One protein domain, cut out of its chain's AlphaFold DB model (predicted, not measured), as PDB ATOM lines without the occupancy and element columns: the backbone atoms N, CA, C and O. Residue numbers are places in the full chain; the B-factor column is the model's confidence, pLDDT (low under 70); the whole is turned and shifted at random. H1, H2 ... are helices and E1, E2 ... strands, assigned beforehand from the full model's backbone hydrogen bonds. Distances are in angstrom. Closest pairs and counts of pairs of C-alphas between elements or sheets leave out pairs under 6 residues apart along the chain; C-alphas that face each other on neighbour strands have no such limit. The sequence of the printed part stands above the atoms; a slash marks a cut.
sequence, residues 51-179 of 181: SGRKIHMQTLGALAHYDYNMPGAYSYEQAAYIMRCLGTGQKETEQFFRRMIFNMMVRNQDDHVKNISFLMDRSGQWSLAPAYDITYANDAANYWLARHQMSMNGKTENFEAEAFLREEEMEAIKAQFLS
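AT A GLANCE: This is residues 51 to 179 of the 181 residues of the protein "Type II toxin-antitoxin system HipA family toxin" of bacterium 0.1xD8-71 (UniProt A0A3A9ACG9). A small three-stranded sheet, E1, E2 and E3, stands at one end of the domain, and next to it a hairpin of two helices, H2 and H3, runs through the middle. H5 slants past this helical hairpin, H4 lies at the far end from the sheet, and a long stretch without named elements, residues 129 to 160, leads from E3 to H4. The printed part has 129 residues with five named helices and three named strands, in the order E1 H1 H2 H3 E2 E3 H4 H5; the sheet's order is E1, E2, E3, antiparallel throughout. The class is mostly helix, though under half of the residues are in named elements. The whole is compact, with a radius of gyration of the C-alphas of 14.9 A and spans of 42 by 34 by 27 A.

IN THESE COORDINATES: E1 is residues 56 to 59, 10.7 A long, and begins at C-alpha 56 (66.585, 83.867, 131.258). E2 is residues 117 to 120, 10.2 A, and E3 residues 126 to 128, 7.1 A. H1 is residues 60 to 64, 5.9 A; H2 is residues 76 to 85, 14.3 A. H3, the longest helix, is residues 90 to 106, 24.3 A, from C-alpha 90 (76.193, 73.646, 146.936). H4 is residues 161 to 165, 6.7 A, and H5 residues 167 to 179, 17.6 A, ending at C-alpha 179 (87.715, 75.500, 148.697).

HOW THE PARTS SIT: E2 is the inner strand. Between E1 and E2, N 118 and O 58 are 2.9 A apart, within hydrogen-bond range; in the hairpin of E2 and E3, N 119 and O 127 are 2.8 A apart, also within range. H1, H2 and H3 are on the sheet but only graze it, H3 with residues 91 to 96. H2 and H3 form a helical hairpin and touch, the closest C-alphas being those of Ala 80 and Thr 93, 7.0 A, at a shallow tilt of 16 degrees, opposite ways. H1 and H2 only just touch, with 3 pairs of C-alphas within 8 A, the closest Leu 60 and Ala 79, 7.0 A. H5, with residues 174 to 178, only just touches H3, with 3 such pairs, the closest Phe 97 and Lys 174, 7.3 A, at a steep tilt of 51 degrees, opposite ways. H4 and H5 only just touch, with 3 such pairs, and only at the corner, the closest Phe 164 and Met 170, 5.8 A. H4 and H5 are not on the sheet. Residues 74 to 75 pair in parallel with residues 150 to 151. In H1, H2, H3, H4 and H5 every O i to N i+4 pair is within hydrogen-bond range.

THE WHOLE: The C-alphas farthest apart are those of Ser 123 and Ala 141, 46.2 A. The printed part has no cut. The links H1 to H2 and E3 to H4 are long. The mean pLDDT of the printed part is 92.2, and residue 179 alone is under 70.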
ATOM      1  N   SER A  51      54.732  76.059 130.144       94.69
ATOM      2  CA  SER A  51      53.847  76.950 129.383       94.69
ATOM      3  C   SER A  51      54.516  77.550 128.138       94.69
ATOM      4  O   SER A  51      53.915  78.359 127.433       94.69
ATOM      5  N   GLY A  52      55.770  77.181 127.863       94.31
ATOM      6  CA  GLY A  52      56.568  77.692 126.752       94.31
ATOM      7  C   GLY A  52      57.169  79.077 126.997       94.31
ATOM      8  O   GLY A  52      57.761  79.658 126.082       94.31
ATOM      9  N   ARG A  53      57.061  79.636 128.208       94.81
ATOM     10  CA  ARG A  53      57.649  80.946 128.516       94.81
ATOM     11  C   ARG A  53      59.159  80.821 128.638       94.81
ATOM     12  O   ARG A  53      59.682  79.861 129.197       94.81
ATOM     13  N   LYS A  54      59.870  81.830 128.133       96.50
ATOM     14  CA  LYS A  54      61.332  81.903 128.204       96.50
ATOM     15  C   LYS A  54      61.813  82.115 129.641       96.50
ATOM     16  O   LYS A  54      61.358  83.040 130.318       96.50
ATOM     17  N   ILE A  55      62.777  81.294 130.045       97.81
ATOM     18  CA  ILE A  55      63.603  81.465 131.242       97.81
ATOM     19  C   ILE A  55      64.881  82.190 130.807       97.81
ATOM     20  O   ILE A  55      65.401  81.934 129.716       97.81
ATOM     21  N   HIS A  56      65.356  83.155 131.598       98.19
ATOM     22  CA  HIS A  56      66.585  83.867 131.258       98.19
ATOM     23  C   HIS A  56      67.771  82.904 131.340       98.19
ATOM     24  O   HIS A  56      67.877  82.146 132.299       98.19
ATOM     25  N   MET A  57      68.644  82.931 130.335       98.25
ATOM     26  CA  MET A  57      69.792  82.037 130.219       98.25
ATOM     27  C   MET A  57      70.990  82.815 129.693       98.25
ATOM     28  O   MET A  57      70.837  83.590 128.746       98.25
ATOM     29  N   GLN A  58      72.165  82.563 130.264       98.38
ATOM     30  CA  GLN A  58      73.448  83.034 129.744       98.38
ATOM     31  C   GLN A  58      74.497  81.928 129.832       98.38
ATOM     32  O   GLN A  58      74.458  81.101 130.746       98.38
ATOM     33  N   THR A  59      75.429  81.905 128.880       98.50
ATOM     34  CA  THR A  59      76.582  81.000 128.929       98.50
ATOM     35  C   THR A  59      77.647  81.541 129.880       98.50
ATOM     36  O   THR A  59      77.697  82.745 130.143       98.50
ATOM     37  N   LEU A  60      78.538  80.671 130.361       98.44
ATOM     38  CA  LEU A  60      79.735  81.093 131.092       98.44
ATOM     39  C   LEU A  60      80.549  82.094 130.259       98.44
ATOM     40  O   LEU A  60      80.940  83.136 130.774       98.44
ATOM     41  N   GLY A  61      80.727  81.811 128.963       98.12
ATOM     42  CA  GLY A  61      81.399  82.711 128.025       98.12
ATOM     43  C   GLY A  61      80.811  84.122 128.011       98.12
ATOM     44  O   GLY A  61      81.551  85.100 128.067       98.12
ATOM     45  N   ALA A  62      79.481  84.238 128.005       97.88
ATOM     46  CA  ALA A  62      78.808  85.532 128.020       97.88
ATOM     47  C   ALA A  62      78.940  86.254 129.371       97.88
ATOM     48  O   ALA A  62      79.204  87.453 129.387       97.88
ATOM     49  N   LEU A  63      78.770  85.543 130.493       97.56
ATOM     50  CA  LEU A  63      78.810  86.142 131.835       97.56
ATOM     51  C   LEU A  63      80.212  86.585 132.252       97.56
ATOM     52  O   LEU A  63      80.359  87.616 132.898       97.56
ATOM     53  N   ALA A  64      81.229  85.799 131.900       97.38
ATOM     54  CA  ALA A  64      82.612  86.047 132.292       97.38
ATOM     55  C   ALA A  64      83.434  86.750 131.197       97.38
ATOM     56  O   ALA A  64      84.617  87.011 131.397       97.38
ATOM     57  N   HIS A  65      82.818  87.052 130.047       96.56
ATOM     58  CA  HIS A  65      83.486  87.585 128.855       96.56
ATOM     59  C   HIS A  65      84.648  86.701 128.368       96.56
ATOM     60  O   HIS A  65      85.690  87.197 127.940       96.56
ATOM     61  N   TYR A  66      84.475  85.381 128.451       97.50
ATOM     62  CA  TYR A  66      85.475  84.412 128.007       97.50
ATOM     63  C   TYR A  66      85.341  84.131 126.510       97.50
ATOM     64  O   TYR A  66      84.244  83.861 126.013       97.50
ATOM     65  N   ASP A  67      86.466  84.168 125.796       94.88
ATOM     66  CA  ASP A  67      86.520  83.884 124.364       94.88
ATOM     67  C   ASP A  67      86.674  82.381 124.115       94.88
ATOM     68  O   ASP A  67      87.722  81.786 124.363       94.88
ATOM     69  N   TYR A  68      85.632  81.753 123.574       90.00
ATOM     70  CA  TYR A  68      85.669  80.330 123.235       90.00
ATOM     71  C   TYR A  68      86.717  79.995 122.156       90.00
ATOM     72  O   TYR A  68      87.062  78.831 122.003       90.00
ATOM     73  N   ASN A  69      87.256  80.990 121.434       93.19
ATOM     74  CA  ASN A  69      88.329  80.786 120.459       93.19
ATOM     75  C   ASN A  69      89.725  80.647 121.095       93.19
ATOM     76  O   ASN A  69      90.715  80.555 120.369       93.19
ATOM     77  N   MET A  70      89.827  80.629 122.429       93.56
ATOM     78  CA  MET A  70      91.081  80.427 123.160       93.56
ATOM     79  C   MET A  70      91.064  79.105 123.961       93.56
ATOM     80  O   MET A  70      90.868  79.132 125.181       93.56
ATOM     81  N   PRO A  71      91.276  77.937 123.317       92.31
ATOM     82  CA  PRO A  71      91.296  76.642 123.998       92.31
ATOM     83  C   PRO A  71      92.321  76.593 125.129       92.31
ATOM     84  O   PRO A  71      93.471  77.002 124.967       92.31
ATOM     85  N   GLY A  72      91.908  76.071 126.281       94.00
ATOM     86  CA  GLY A  72      92.750  75.917 127.465       94.00
ATOM     87  C   GLY A  72      93.042  77.215 128.220       94.00
ATOM     88  O   GLY A  72      93.680  77.155 129.269       94.00
ATOM     89  N   ALA A  73      92.573  78.375 127.742       95.81
ATOM     90  CA  ALA A  73      92.784  79.658 128.419       95.81
ATOM     91  C   ALA A  73      91.950  79.808 129.699       95.81
ATOM     92  O   ALA A  73      92.304  80.603 130.572       95.81
ATOM     93  N   TYR A  74      90.860  79.046 129.810       97.25
ATOM     94  CA  TYR A  74      89.938  79.101 130.937       97.25
ATOM     95  C   TYR A  74      89.846  77.762 131.656       97.25
ATOM     96  O   TYR A  74      90.118  76.710 131.073       97.25
ATOM     97  N   SER A  75      89.470  77.799 132.930       96.31
ATOM     98  CA  SER A  75      89.471  76.615 133.786       96.31
ATOM     99  C   SER A  75      88.119  76.339 134.438       96.31
ATOM    100  O   SER A  75      87.275  77.228 134.600       96.31
ATOM    101  N   TYR A  76      87.906  75.088 134.837       96.38
ATOM    102  CA  TYR A  76      86.726  74.710 135.610       96.38
ATOM    103  C   TYR A  76      86.699  75.391 136.988       96.38
ATOM    104  O   TYR A  76      85.624  75.710 137.488       96.38
ATOM    105  N   GLU A  77      87.856  75.687 137.582       93.62
ATOM    106  CA  GLU A  77      87.962  76.449 138.832       93.62
ATOM    107  C   GLU A  77      87.497  77.899 138.646       93.62
ATOM    108  O   GLU A  77      86.754  78.419 139.476       93.62
ATOM    109  N   GLN A  78      87.855  78.541 137.528       95.31
ATOM    110  CA  GLN A  78      87.336  79.870 137.189       95.31
ATOM    111  C   GLN A  78      85.816  79.843 136.992       95.31
ATOM    112  O   GLN A  78      85.108  80.716 137.487       95.31
ATOM    113  N   ALA A  79      85.286  78.819 136.324       96.44
ATOM    114  CA  ALA A  79      83.842  78.647 136.185       96.44
ATOM    115  C   ALA A  79      83.144  78.439 137.542       96.44
ATOM    116  O   ALA A  79      82.087  79.024 137.785       96.44
ATOM    117  N   ALA A  80      83.753  77.667 138.448       94.62
ATOM    118  CA  ALA A  80      83.262  77.479 139.811       94.62
ATOM    119  C   ALA A  80      83.303  78.784 140.628       94.62
ATOM    120  O   ALA A  80      82.403  79.036 141.430       94.62
ATOM    121  N   TYR A  81      84.298  79.646 140.401       93.88
ATOM    122  CA  TYR A  81      84.334  80.992 140.973       93.88
ATOM    123  C   TYR A  81      83.161  81.849 140.475       93.88
ATOM    124  O   TYR A  81      82.422  82.411 141.283       93.88
ATOM    125  N   ILE A  82      82.902  81.869 139.161       96.38
ATOM    126  CA  ILE A  82      81.748  82.584 138.589       96.38
ATOM    127  C   ILE A  82      80.428  82.074 139.183       96.38
ATOM    128  O   ILE A  82      79.577  82.873 139.568       96.38
ATOM    129  N   MET A  83      80.270  80.757 139.331       95.75
ATOM    130  CA  MET A  83      79.112  80.146 139.996       95.75
ATOM    131  C   MET A  83      78.871  80.691 141.408       95.75
ATOM    132  O   MET A  83      77.739  81.024 141.765       95.75
ATOM    133  N   ARG A  84      79.937  80.853 142.199       92.25
ATOM    134  CA  ARG A  84      79.848  81.443 143.543       92.25
ATOM    135  C   ARG A  84      79.454  82.912 143.496       92.25
ATOM    136  O   ARG A  84      78.589  83.313 144.269       92.25
ATOM    137  N   CYS A  85      80.022  83.697 142.580       94.94
ATOM    138  CA  CYS A  85      79.634  85.099 142.390       94.94
ATOM    139  C   CYS A  85      78.155  85.251 142.008       94.94
ATOM    140  O   CYS A  85      77.514  86.219 142.407       94.94
ATOM    141  N   LEU A  86      77.604  84.286 141.266       96.12
ATOM    142  CA  LEU A  86      76.181  84.219 140.927       96.12
ATOM    143  C   LEU A  86      75.295  83.763 142.100       96.12
ATOM    144  O   LEU A  86      74.071  83.821 141.992       96.12
ATOM    145  N   GLY A  87      75.886  83.309 143.208       95.25
ATOM    146  CA  GLY A  87      75.160  82.817 144.377       95.25
ATOM    147  C   GLY A  87      74.551  81.426 144.188       95.25
ATOM    148  O   GLY A  87      73.579  81.100 144.868       95.25
ATOM    149  N   THR A  88      75.082  80.597 143.278       93.44
ATOM    150  CA  THR A  88      74.567  79.229 143.098       93.44
ATOM    151  C   THR A  88      74.848  78.368 144.331       93.44
ATOM    152  O   THR A  88      75.907  78.487 144.951       93.44
ATOM    153  N   GLY A  89      73.927  77.467 144.670       89.38
ATOM    154  CA  GLY A  89      74.034  76.615 145.850       89.38
ATOM    155  C   GLY A  89      75.058  75.479 145.734       89.38
ATOM    156  O   GLY A  89      75.614  75.177 144.679       89.38
ATOM    157  N   GLN A  90      75.279  74.791 146.859       89.56
ATOM    158  CA  GLN A  90      76.193  73.646 146.936       89.56
ATOM    159  C   GLN A  90      75.795  72.509 145.981       89.56
ATOM    160  O   GLN A  90      76.665  71.864 145.399       89.56
ATOM    161  N   LYS A  91      74.492  72.276 145.782       92.31
ATOM    162  CA  LYS A  91      73.989  71.217 144.894       92.31
ATOM    163  C   LYS A  91      74.383  71.467 143.439       92.31
ATOM    164  O   LYS A  91      74.749  70.533 142.728       92.31
ATOM    165  N   GLU A  92      74.320  72.717 142.998       94.75
ATOM    166  CA  GLU A  92      74.745  73.152 141.674       94.75
ATOM    167  C   GLU A  92      76.251  72.961 141.508       94.75
ATOM    168  O   GLU A  92      76.685  72.409 140.497       94.75
ATOM    169  N   THR A  93      77.043  73.335 142.513       92.44
ATOM    170  CA  THR A  93      78.499  73.139 142.496       92.44
ATOM    171  C   THR A  93      78.878  71.658 142.439       92.44
ATOM    172  O   THR A  93      79.742  71.277 141.651       92.44
ATOM    173  N   GLU A  94      78.199  70.791 143.192       93.06
ATOM    174  CA  GLU A  94      78.395  69.335 143.125       93.06
ATOM    175  C   GLU A  94      78.012  68.759 141.754       93.06
ATOM    176  O   GLU A  94      78.690  67.869 141.234       93.06
ATOM    177  N   GLN A  95      76.945  69.275 141.136       96.69
ATOM    178  CA  GLN A  95      76.573  68.910 139.768       96.69
ATOM    179  C   GLN A  95      77.618  69.373 138.752       96.69
ATOM    180  O   GLN A  95      77.945  68.618 137.839       96.69
ATOM    181  N   PHE A  96      78.163  70.579 138.905       97.12
ATOM    182  CA  PHE A  96      79.202  71.094 138.021       97.12
ATOM    183  C   PHE A  96      80.506  70.300 138.149       97.12
ATOM    184  O   PHE A  96      81.059  69.867 137.139       97.12
ATOM    185  N   PHE A  97      80.920  69.992 139.379       94.31
ATOM    186  CA  PHE A  97      82.048  69.108 139.659       94.31
ATOM    187  C   PHE A  97      81.881  67.740 138.984       94.31
ATOM    188  O   PHE A  97      82.768  67.261 138.283       94.31
ATOM    189  N   ARG A  98      80.703  67.122 139.124       95.12
ATOM    190  CA  ARG A  98      80.398  65.836 138.485       95.12
ATOM    191  C   ARG A  98      80.498  65.905 136.958       95.12
ATOM    192  O   ARG A  98      80.978  64.953 136.350       95.12
ATOM    193  N   ARG A  99      80.061  67.008 136.339       97.00
ATOM    194  CA  ARG A  99      80.170  67.227 134.883       97.00
ATOM    195  C   ARG A  99      81.620  67.366 134.435       97.00
ATOM    196  O   ARG A  99      81.977  66.750 133.439       97.00
ATOM    197  N   MET A 100      82.437  68.109 135.186       95.69
ATOM    198  CA  MET A 100      83.875  68.225 134.932       95.69
ATOM    199  C   MET A 100      84.518  66.839 134.879       95.69
ATOM    200  O   MET A 100      85.085  66.467 133.859       95.69
ATOM    201  N   ILE A 101      84.357  66.045 135.941       94.38
ATOM    202  CA  ILE A 101      84.935  64.697 136.023       94.38
ATOM    203  C   ILE A 101      84.415  63.811 134.890       94.38
ATOM    204  O   ILE A 101      85.191  63.112 134.245       94.38
ATOM    205  N   PHE A 102      83.113  63.867 134.601       95.50
ATOM    206  CA  PHE A 102      82.533  63.097 133.508       95.50
ATOM    207  C   PHE A 102      83.166  63.448 132.162       95.50
ATOM    208  O   PHE A 102      83.593  62.529 131.470       95.50
ATOM    209  N   ASN A 103      83.291  64.737 131.823       96.19
ATOM    210  CA  ASN A 103      83.909  65.178 130.570       96.19
ATOM    211  C   ASN A 103      85.326  64.613 130.413       96.19
ATOM    212  O   ASN A 103      85.633  64.074 129.349       96.19
ATOM    213  N   MET A 104      86.141  64.648 131.476       94.06
ATOM    214  CA  MET A 104      87.494  64.072 131.474       94.06
ATOM    215  C   MET A 104      87.472  62.564 131.193       94.06
ATOM    216  O   MET A 104      88.197  62.071 130.330       94.06
ATOM    217  N   MET A 105      86.594  61.827 131.878       92.50
ATOM    218  CA  MET A 105      86.506  60.366 131.777       92.50
ATOM    219  C   MET A 105      86.019  59.879 130.413       92.50
ATOM    220  O   MET A 105      86.488  58.857 129.916       92.50
ATOM    221  N   VAL A 106      85.064  60.591 129.807       92.06
ATOM    222  CA  VAL A 106      84.470  60.192 128.522       92.06
ATOM    223  C   VAL A 106      85.141  60.847 127.319       92.06
ATOM    224  O   VAL A 106      84.702  60.636 126.194       92.06
ATOM    225  N   ARG A 107      86.205  61.632 127.537       93.25
ATOM    226  CA  ARG A 107      86.888  62.412 126.495       93.25
ATOM    227  C   ARG A 107      85.914  63.290 125.708       93.25
ATOM    228  O   ARG A 107      85.893  63.277 124.479       93.25
ATOM    229  N   ASN A 108      85.093  64.043 126.431       95.50
ATOM    230  CA  ASN A 108      84.384  65.170 125.840       95.50
ATOM    231  C   ASN A 108      85.327  66.381 125.845       95.50
ATOM    232  O   ASN A 108      85.348  67.132 126.820       95.50
ATOM    233  N   GLN A 109      86.153  66.526 124.806       95.19
ATOM    234  CA  GLN A 109      87.129  67.617 124.713       95.19
ATOM    235  C   GLN A 109      86.534  68.922 124.158       95.19
ATOM    236  O   GLN A 109      87.193  69.956 124.207       95.19
ATOM    237  N   ASP A 110      85.271  68.914 123.714       94.69
ATOM    238  CA  ASP A 110      84.514  70.118 123.330       94.69
ATOM    239  C   ASP A 110      83.802  70.772 124.536       94.69
ATOM    240  O   ASP A 110      82.685  71.291 124.474       94.69
ATOM    241  N   ASP A 111      84.447  70.736 125.701       95.94
ATOM    242  CA  ASP A 111      83.906  71.192 126.982       95.94
ATOM    243  C   ASP A 111      84.094  72.696 127.221       95.94
ATOM    244  O   ASP A 111      84.446  73.152 128.307       95.94
ATOM    245  N   HIS A 112      83.848  73.490 126.184       96.56
ATOM    246  CA  HIS A 112      84.162  74.910 126.170       96.56
ATOM    247  C   HIS A 112      83.153  75.788 126.921       96.56
ATOM    248  O   HIS A 112      82.012  75.405 127.197       96.56
ATOM    249  N   VAL A 113      83.529  77.050 127.148       97.62
ATOM    250  CA  VAL A 113      82.769  78.048 127.929       97.62
ATOM    251  C   VAL A 113      81.357  78.358 127.398       97.62
ATOM    252  O   VAL A 113      80.555  78.972 128.104       97.62
ATOM    253  N   LYS A 114      81.014  77.951 126.169       97.19
ATOM    254  CA  LYS A 114      79.646  78.061 125.633       97.19
ATOM    255  C   LYS A 114      78.735  76.898 126.034       97.19
ATOM    256  O   LYS A 114      77.533  77.115 126.042       97.19
ATOM    257  N   ASN A 115      79.288  75.748 126.426       97.00
ATOM    258  CA  ASN A 115      78.550  74.538 126.831       97.00
ATOM    259  C   ASN A 115      78.248  74.501 128.338       97.00
ATOM    260  O   ASN A 115      77.665  73.554 128.866       97.00
ATOM    261  N   ILE A 116      78.592  75.580 129.044       98.25
ATOM    262  CA  ILE A 116      78.225  75.817 130.437       98.25
ATOM    263  C   ILE A 116      77.262  76.995 130.449       98.25
ATOM    264  O   ILE A 116      77.528  78.045 129.862       98.25
ATOM    265  N   SER A 117      76.106  76.834 131.086       98.44
ATOM    266  CA  SER A 117      75.085  77.880 131.141       98.44
ATOM    267  C   SER A 117      74.413  77.959 132.492       98.44
ATOM    268  O   SER A 117      74.350  76.983 133.240       98.44
ATOM    269  N   PHE A 118      73.863  79.136 132.755       98.56
ATOM    270  CA  PHE A 118      73.155  79.468 133.975       98.56
ATOM    271  C   PHE A 118      71.773  79.997 133.628       98.56
ATOM    272  O   PHE A 118      71.597  80.694 132.624       98.56
ATOM    273  N   LEU A 119      70.796  79.643 134.454       98.38
ATOM    274  CA  LEU A 119      69.423  80.112 134.360       98.38
ATOM    275  C   LEU A 119      69.161  81.109 135.478       98.38
ATOM    276  O   LEU A 119      69.576  80.872 136.609       98.38
ATOM    277  N   MET A 120      68.445  82.184 135.168       97.81
ATOM    278  CA  MET A 120      67.988  83.152 136.162       97.81
ATOM    279  C   MET A 120      66.465  83.143 136.232       97.81
ATOM    280  O   MET A 120      65.776  83.282 135.212       97.81
ATOM    281  N   ASP A 121      65.942  82.975 137.443       94.88
ATOM    282  CA  ASP A 121      64.509  83.043 137.690       94.88
ATOM    283  C   ASP A 121      63.995  84.496 137.742       94.88
ATOM    284  O   ASP A 121      64.724  85.468 137.540       94.88
ATOM    285  N   ARG A 122      62.692  84.665 137.991       94.12
ATOM    286  CA  ARG A 122      62.057  85.995 138.039       94.12
ATOM    287  C   ARG A 122      62.433  86.820 139.271       94.12
ATOM    288  O   ARG A 122      62.197  88.024 139.256       94.12
ATOM    289  N   SER A 123      62.989  86.196 140.305       95.69
ATOM    290  CA  SER A 123      63.506  86.870 141.499       95.69
ATOM    291  C   SER A 123      64.977  87.275 141.361       95.69
ATOM    292  O   SER A 123      65.516  87.933 142.248       95.69
ATOM    293  N   GLY A 124      65.616  86.922 140.239       96.19
ATOM    294  CA  GLY A 124      67.022  87.213 139.979       96.19
ATOM    295  C   GLY A 124      67.982  86.165 140.544       96.19
ATOM    296  O   GLY A 124      69.186  86.402 140.546       96.19
ATOM    297  N   GLN A 125      67.479  85.022 141.022       97.00
ATOM    298  CA  GLN A 125      68.326  83.944 141.531       97.00
ATOM    299  C   GLN A 125      68.870  83.110 140.375       97.00
ATOM    300  O   GLN A 125      68.116  82.679 139.494       97.00
ATOM    301  N   TRP A 126      70.184  82.892 140.385       98.06
ATOM    302  CA  TRP A 126      70.877  82.096 139.381       98.06
ATOM    303  C   TRP A 126      70.996  80.634 139.802       98.06
ATOM    304  O   TRP A 126      71.186  80.301 140.968       98.06
ATOM    305  N   SER A 127      70.937  79.750 138.816       97.44
ATOM    306  CA  SER A 127      71.129  78.311 138.976       97.44
ATOM    307  C   SER A 127      71.915  77.750 137.796       97.44
ATOM    308  O   SER A 127      71.883  78.297 136.692       97.44
ATOM    309  N   LEU A 128      72.640  76.653 138.013       98.38
ATOM    310  CA  LEU A 128      73.309  75.938 136.928       98.38
ATOM    311  C   LEU A 128      72.250  75.305 136.012       98.38
ATOM    312  O   LEU A 128      71.401  74.542 136.474       98.38
ATOM    313  N   ALA A 129      72.316  75.576 134.708       98.38
ATOM    314  CA  ALA A 129      71.426  74.942 133.740       98.38
ATOM    315  C   ALA A 129      71.652  73.416 133.703       98.38
ATOM    316  O   ALA A 129      72.763  72.955 134.001       98.38
ATOM    317  N   PRO A 130      70.661  72.597 133.305       98.44
ATOM    318  CA  PRO A 130      70.904  71.195 132.975       98.44
ATOM    319  C   PRO A 130      72.057  71.059 131.976       98.44
ATOM    320  O   PRO A 130      72.242  71.925 131.128       98.44
ATOM    321  N   ALA A 131      72.838  69.985 132.077       98.44
ATOM    322  CA  ALA A 131      73.862  69.693 131.082       98.44
ATOM    323  C   ALA A 131      73.229  69.519 129.692       98.44
ATOM    324  O   ALA A 131      72.070  69.113 129.564       98.44
ATOM    325  N   TYR A 132      74.006  69.816 128.665       97.94
ATOM    326  CA  TYR A 132      73.679  69.627 127.258       97.94
ATOM    327  C   TYR A 132      74.997  69.549 126.482       97.94
ATOM    328  O   TYR A 132      76.044  69.847 127.052       97.94
ATOM    329  N   ASP A 133      74.934  69.119 125.223       95.00
ATOM    330  CA  ASP A 133      76.105  69.046 124.334       95.00
ATOM    331  C   ASP A 133      77.282  68.246 124.927       95.00
ATOM    332  O   ASP A 133      78.439  68.655 124.934       95.00
ATOM    333  N   ILE A 134      76.945  67.093 125.510       95.75
ATOM    334  CA  ILE A 134      77.914  66.112 125.996       95.75
ATOM    335  C   ILE A 134      77.975  64.994 124.962       95.75
ATOM    336  O   ILE A 134      76.992  64.271 124.786       95.75
ATOM    337  N   THR A 135      79.127  64.842 124.315       94.50
ATOM    338  CA  THR A 135      79.363  63.825 123.285       94.50
ATOM    339  C   THR A 135      80.815  63.340 123.299       94.50
ATOM    340  O   THR A 135      81.634  63.821 124.085       94.50
ATOM    341  N   TYR A 136      81.130  62.354 122.458       93.50
ATOM    342  CA  TYR A 136      82.512  61.987 122.189       93.50
ATOM    343  C   TYR A 136      83.144  63.046 121.297       93.50
ATOM    344  O   TYR A 136      82.754  63.204 120.140       93.50
ATOM    345  N   ALA A 137      84.156  63.725 121.817       90.75
ATOM    346  CA  ALA A 137      84.864  64.762 121.095       90.75
ATOM    347  C   ALA A 137      86.356  64.570 121.351       90.75
ATOM    348  O   ALA A 137      86.870  65.019 122.366       90.75
ATOM    349  N   ASN A 138      87.024  63.827 120.470       90.94
ATOM    350  CA  ASN A 138      88.461  63.581 120.545       90.94
ATOM    351  C   ASN A 138      89.006  63.256 119.154       90.94
ATOM    352  O   ASN A 138      88.693  62.212 118.579       90.94
ATOM    353  N   ASP A 139      89.837  64.152 118.644       91.56
ATOM    354  CA  ASP A 139      90.561  64.029 117.390       91.56
ATOM    355  C   ASP A 139      91.915  64.734 117.534       91.56
ATOM    356  O   ASP A 139      92.015  65.959 117.501       91.56
ATOM    357  N   ALA A 140      92.978  63.938 117.664       90.06
ATOM    358  CA  ALA A 140      94.340  64.430 117.856       90.06
ATOM    359  C   ALA A 140      94.859  65.301 116.694       90.06
ATOM    360  O   ALA A 140      95.812  66.057 116.884       90.06
ATOM    361  N   ALA A 141      94.263  65.202 115.500       92.19
ATOM    362  CA  ALA A 141      94.619  66.036 114.354       92.19
ATOM    363  C   ALA A 141      93.844  67.366 114.321       92.19
ATOM    364  O   ALA A 141      94.229  68.287 113.597       92.19
ATOM    365  N   ASN A 142      92.767  67.489 115.099       92.75
ATOM    366  CA  ASN A 142      91.931  68.677 115.156       92.75
ATOM    367  C   ASN A 142      92.366  69.584 116.311       92.75
ATOM    368  O   ASN A 142      92.275  69.215 117.475       92.75
ATOM    369  N   TYR A 143      92.781  70.812 115.994       89.50
ATOM    370  CA  TYR A 143      93.234  71.794 116.985       89.50
ATOM    371  C   TYR A 143      92.266  71.983 118.171       89.50
ATOM    372  O   TYR A 143      92.717  72.103 119.307       89.50
ATOM    373  N   TRP A 144      90.954  71.970 117.917       90.38
ATOM    374  CA  TRP A 144      89.912  72.194 118.927       90.38
ATOM    375  C   TRP A 144      89.577  70.950 119.745       90.38
ATOM    376  O   TRP A 144      89.088  71.073 120.863       90.38
ATOM    377  N   LEU A 145      89.824  69.766 119.179       92.38
ATOM    378  CA  LEU A 145      89.440  68.476 119.750       92.38
ATOM    379  C   LEU A 145      90.654  67.599 120.063       92.38
ATOM    380  O   LEU A 145      90.496  66.398 120.210       92.38
ATOM    381  N   ALA A 146      91.867  68.151 120.109       92.62
ATOM    382  CA  ALA A 146      93.060  67.397 120.488       92.62
ATOM    383  C   ALA A 146      93.218  67.302 122.016       92.62
ATOM    384  O   ALA A 146      93.917  66.425 122.524       92.62
ATOM    385  N   ARG A 147      92.600  68.234 122.748       94.19
ATOM    386  CA  ARG A 147      92.672  68.397 124.206       94.19
ATOM    387  C   ARG A 147      91.406  69.088 124.705       94.19
ATOM    388  O   ARG A 147      90.753  69.770 123.923       94.19
ATOM    389  N   HIS A 148      91.102  68.963 125.995       96.62
ATOM    390  CA  HIS A 148      89.990  69.684 126.617       96.62
ATOM    391  C   HIS A 148      90.120  71.195 126.412       96.62
ATOM    392  O   HIS A 148      91.201  71.771 126.582       96.62
ATOM    393  N   GLN A 149      89.011  71.845 126.066       97.12
ATOM    394  CA  GLN A 149      88.966  73.287 125.851       97.12
ATOM    395  C   GLN A 149      88.964  74.070 127.163       97.12
ATOM    396  O   GLN A 149      89.369  75.235 127.168       97.12
ATOM    397  N   MET A 150      88.572  73.446 128.273       97.38
ATOM    398  CA  MET A 150      88.751  73.998 129.615       97.38
ATOM    399  C   MET A 150      89.747  73.175 130.428       97.38
ATOM    400  O   MET A 150      89.754  71.947 130.388       97.38
ATOM    401  N   SER A 151      90.601  73.862 131.187       95.50
ATOM    402  CA  SER A 151      91.592  73.201 132.035       95.50
ATOM    403  C   SER A 151      91.027  72.787 133.393       95.50
ATOM    404  O   SER A 151      90.136  73.433 133.945       95.50
ATOM    405  N   MET A 152      91.589  71.717 133.946       92.25
ATOM    406  CA  MET A 152      91.391  71.273 135.323       92.25
ATOM    407  C   MET A 152      92.766  71.144 135.976       92.25
ATOM    408  O   MET A 152      93.652  70.463 135.455       92.25
ATOM    409  N   ASN A 153      92.976  71.870 137.075       88.94
ATOM    410  CA  ASN A 153      94.260  71.984 137.766       88.94
ATOM    411  C   ASN A 153      95.436  72.309 136.815       88.94
ATOM    412  O   ASN A 153      96.510  71.707 136.880       88.94
ATOM    413  N   GLY A 154      95.200  73.218 135.861       90.44
ATOM    414  CA  GLY A 154      96.180  73.640 134.851       90.44
ATOM    415  C   GLY A 154      96.461  72.624 133.734       90.44
ATOM    416  O   GLY A 154      97.290  72.895 132.868       90.44
ATOM    417  N   LYS A 155      95.784  71.470 133.719       92.44
ATOM    418  CA  LYS A 155      95.912  70.440 132.679       92.44
ATOM    419  C   LYS A 155      94.725  70.488 131.723       92.44
ATOM    420  O   LYS A 155      93.617  70.810 132.131       92.44
ATOM    421  N   THR A 156      94.952  70.139 130.461       94.19
ATOM    422  CA  THR A 156      93.909  70.005 129.418       94.19
ATOM    423  C   THR A 156      93.902  68.615 128.776       94.19
ATOM    424  O   THR A 156      93.093  68.316 127.905       94.19
ATOM    425  N   GLU A 157      94.797  67.735 129.211       91.38
ATOM    426  CA  GLU A 157      95.019  66.410 128.643       91.38
ATOM    427  C   GLU A 157      95.660  65.494 129.694       91.38
ATOM    428  O   GLU A 157      96.040  65.946 130.780       91.38
ATOM    429  N   ASN A 158      95.809  64.211 129.350       86.62
ATOM    430  CA  ASN A 158      96.412  63.178 130.202       86.62
ATOM    431  C   ASN A 158      95.653  62.952 131.523       86.62
ATOM    432  O   ASN A 158      96.246  62.776 132.588       86.62
ATOM    433  N   PHE A 159      94.322  62.966 131.441       87.56
ATOM    434  CA  PHE A 159      93.432  62.559 132.522       87.56
ATOM    435  C   PHE A 159      93.259  61.037 132.480       87.56
ATOM    436  O   PHE A 159      92.573  60.509 131.606       87.56
ATOM    437  N   GLU A 160      93.920  60.329 133.395       80.44
ATOM    438  CA  GLU A 160      93.806  58.872 133.500       80.44
ATOM    439  C   GLU A 160      92.610  58.484 134.363       80.44
ATOM    440  O   GLU A 160      92.401  59.036 135.446       80.44
ATOM    441  N   ALA A 161      91.827  57.522 133.879       75.56
ATOM    442  CA  ALA A 161      90.618  57.063 134.548       75.56
ATOM    443  C   ALA A 161      90.910  56.563 135.968       75.56
ATOM    444  O   ALA A 161      90.152  56.823 136.901       75.56
ATOM    445  N   GLU A 162      92.047  55.895 136.130       75.75
ATOM    446  CA  GLU A 162      92.555  55.313 137.364       75.75
ATOM    447  C   GLU A 162      92.751  56.357 138.468       75.75
ATOM    448  O   GLU A 162      92.515  56.052 139.638       75.75
ATOM    449  N   ALA A 163      93.114  57.594 138.113       71.81
ATOM    450  CA  ALA A 163      93.243  58.678 139.084       71.81
ATOM    451  C   ALA A 163      91.884  59.029 139.718       71.81
ATOM    452  O   ALA A 163      91.773  59.232 140.924       71.81
ATOM    453  N   PHE A 164      90.803  58.991 138.939       77.44
ATOM    454  CA  PHE A 164      89.457  59.299 139.433       77.44
ATOM    455  C   PHE A 164      88.774  58.129 140.156       77.44
ATOM    456  O   PHE A 164      87.682  58.292 140.701       77.44
ATOM    457  N   LEU A 165      89.389  56.943 140.178       74.00
ATOM    458  CA  LEU A 165      88.881  55.787 140.926       74.00
ATOM    459  C   LEU A 165      89.367  55.761 142.380       74.00
ATOM    460  O   LEU A 165      88.835  54.997 143.187       74.00
ATOM    461  N   ARG A 166      90.364  56.581 142.730       79.81
ATOM    462  CA  ARG A 166      90.899  56.671 144.091       79.81
ATOM    463  C   ARG A 166      90.074  57.661 144.907       79.81
ATOM    464  O   ARG A 166      90.037  58.847 144.594       79.81
ATOM    465  N   GLU A 167      89.431  57.174 145.966       79.12
ATOM    466  CA  GLU A 167      88.543  57.978 146.821       79.12
ATOM    467  C   GLU A 167      89.256  59.201 147.413       79.12
ATOM    468  O   GLU A 167      88.737  60.311 147.340       79.12
ATOM    469  N   GLU A 168      90.484  59.025 147.904       80.62
ATOM    470  CA  GLU A 168      91.299  60.116 148.452       80.62
ATOM    471  C   GLU A 168      91.609  61.199 147.409       80.62
ATOM    472  O   GLU A 168      91.559  62.389 147.717       80.62
ATOM    473  N   GLU A 169      91.889  60.808 146.162       77.56
ATOM    474  CA  GLU A 169      92.147  61.767 145.085       77.56
ATOM    475  C   GLU A 169      90.869  62.489 144.675       77.56
ATOM    476  O   GLU A 169      90.876  63.705 144.502       77.56
ATOM    477  N   MET A 170      89.750  61.772 144.590       80.00
ATOM    478  CA  MET A 170      88.451  62.369 144.301       80.00
ATOM    479  C   MET A 170      88.024  63.376 145.365       80.00
ATOM    480  O   MET A 170      87.558  64.463 145.015       80.00
ATOM    481  N   GLU A 171      88.216  63.058 146.644       82.00
ATOM    482  CA  GLU A 171      87.938  63.985 147.740       82.00
ATOM    483  C   GLU A 171      88.924  65.155 147.761       82.00
ATOM    484  O   GLU A 171      88.501  66.285 147.993       82.00
ATOM    485  N   ALA A 172      90.203  64.952 147.426       79.25
ATOM    486  CA  ALA A 172      91.163  66.049 147.298       79.25
ATOM    487  C   ALA A 172      90.783  67.020 146.167       79.25
ATOM    488  O   ALA A 172      90.763  68.235 146.376       79.25
ATOM    489  N   ILE A 173      90.420  66.499 144.988       79.31
ATOM    490  CA  ILE A 173      89.974  67.326 143.859       79.31
ATOM    491  C   ILE A 173      88.680  68.056 144.235       79.31
ATOM    492  O   ILE A 173      88.544  69.254 143.985       79.31
ATOM    493  N   LYS A 174      87.729  67.360 144.865       81.94
ATOM    494  CA  LYS A 174      86.466  67.955 145.307       81.94
ATOM    495  C   LYS A 174      86.699  69.047 146.349       81.94
ATOM    496  O   LYS A 174      86.121  70.122 146.224       81.94
ATOM    497  N   ALA A 175      87.559  68.806 147.336       80.38
ATOM    498  CA  ALA A 175      87.925  69.789 148.343       80.38
ATOM    499  C   ALA A 175      88.525  71.029 147.682       80.38
ATOM    500  O   ALA A 175      88.033  72.118 147.941       80.38
ATOM    501  N   GLN A 176      89.482  70.865 146.763       74.25
ATOM    502  CA  GLN A 176      90.076  71.969 146.007       74.25
ATOM    503  C   GLN A 176      89.009  72.768 145.239       74.25
ATOM    504  O   GLN A 176      88.945  73.991 145.341       74.25
ATOM    505  N   PHE A 177      88.116  72.077 144.527       73.62
ATOM    506  CA  PHE A 177      87.019  72.681 143.765       73.62
ATOM    507  C   PHE A 177      86.037  73.469 144.652       73.62
ATOM    508  O   PHE A 177      85.537  74.538 144.287       73.62
ATOM    509  N   LEU A 178      85.782  72.953 145.855       73.19
ATOM    510  CA  LEU A 178      84.902  73.551 146.855       73.19
ATOM    511  C   LEU A 178      85.614  74.562 147.770       73.19
ATOM    512  O   LEU A 178      84.925  75.353 148.413       73.19
ATOM    513  N   SER A 179      86.947  74.650 147.772       68.19
ATOM    514  CA  SER A 179      87.715  75.500 148.697       68.19
ATOM    515  C   SER A 179      88.252  76.808 148.117       68.19
ATOM    516  O   SER A 179      88.765  77.614 148.887       68.19
TER     517      SER A 179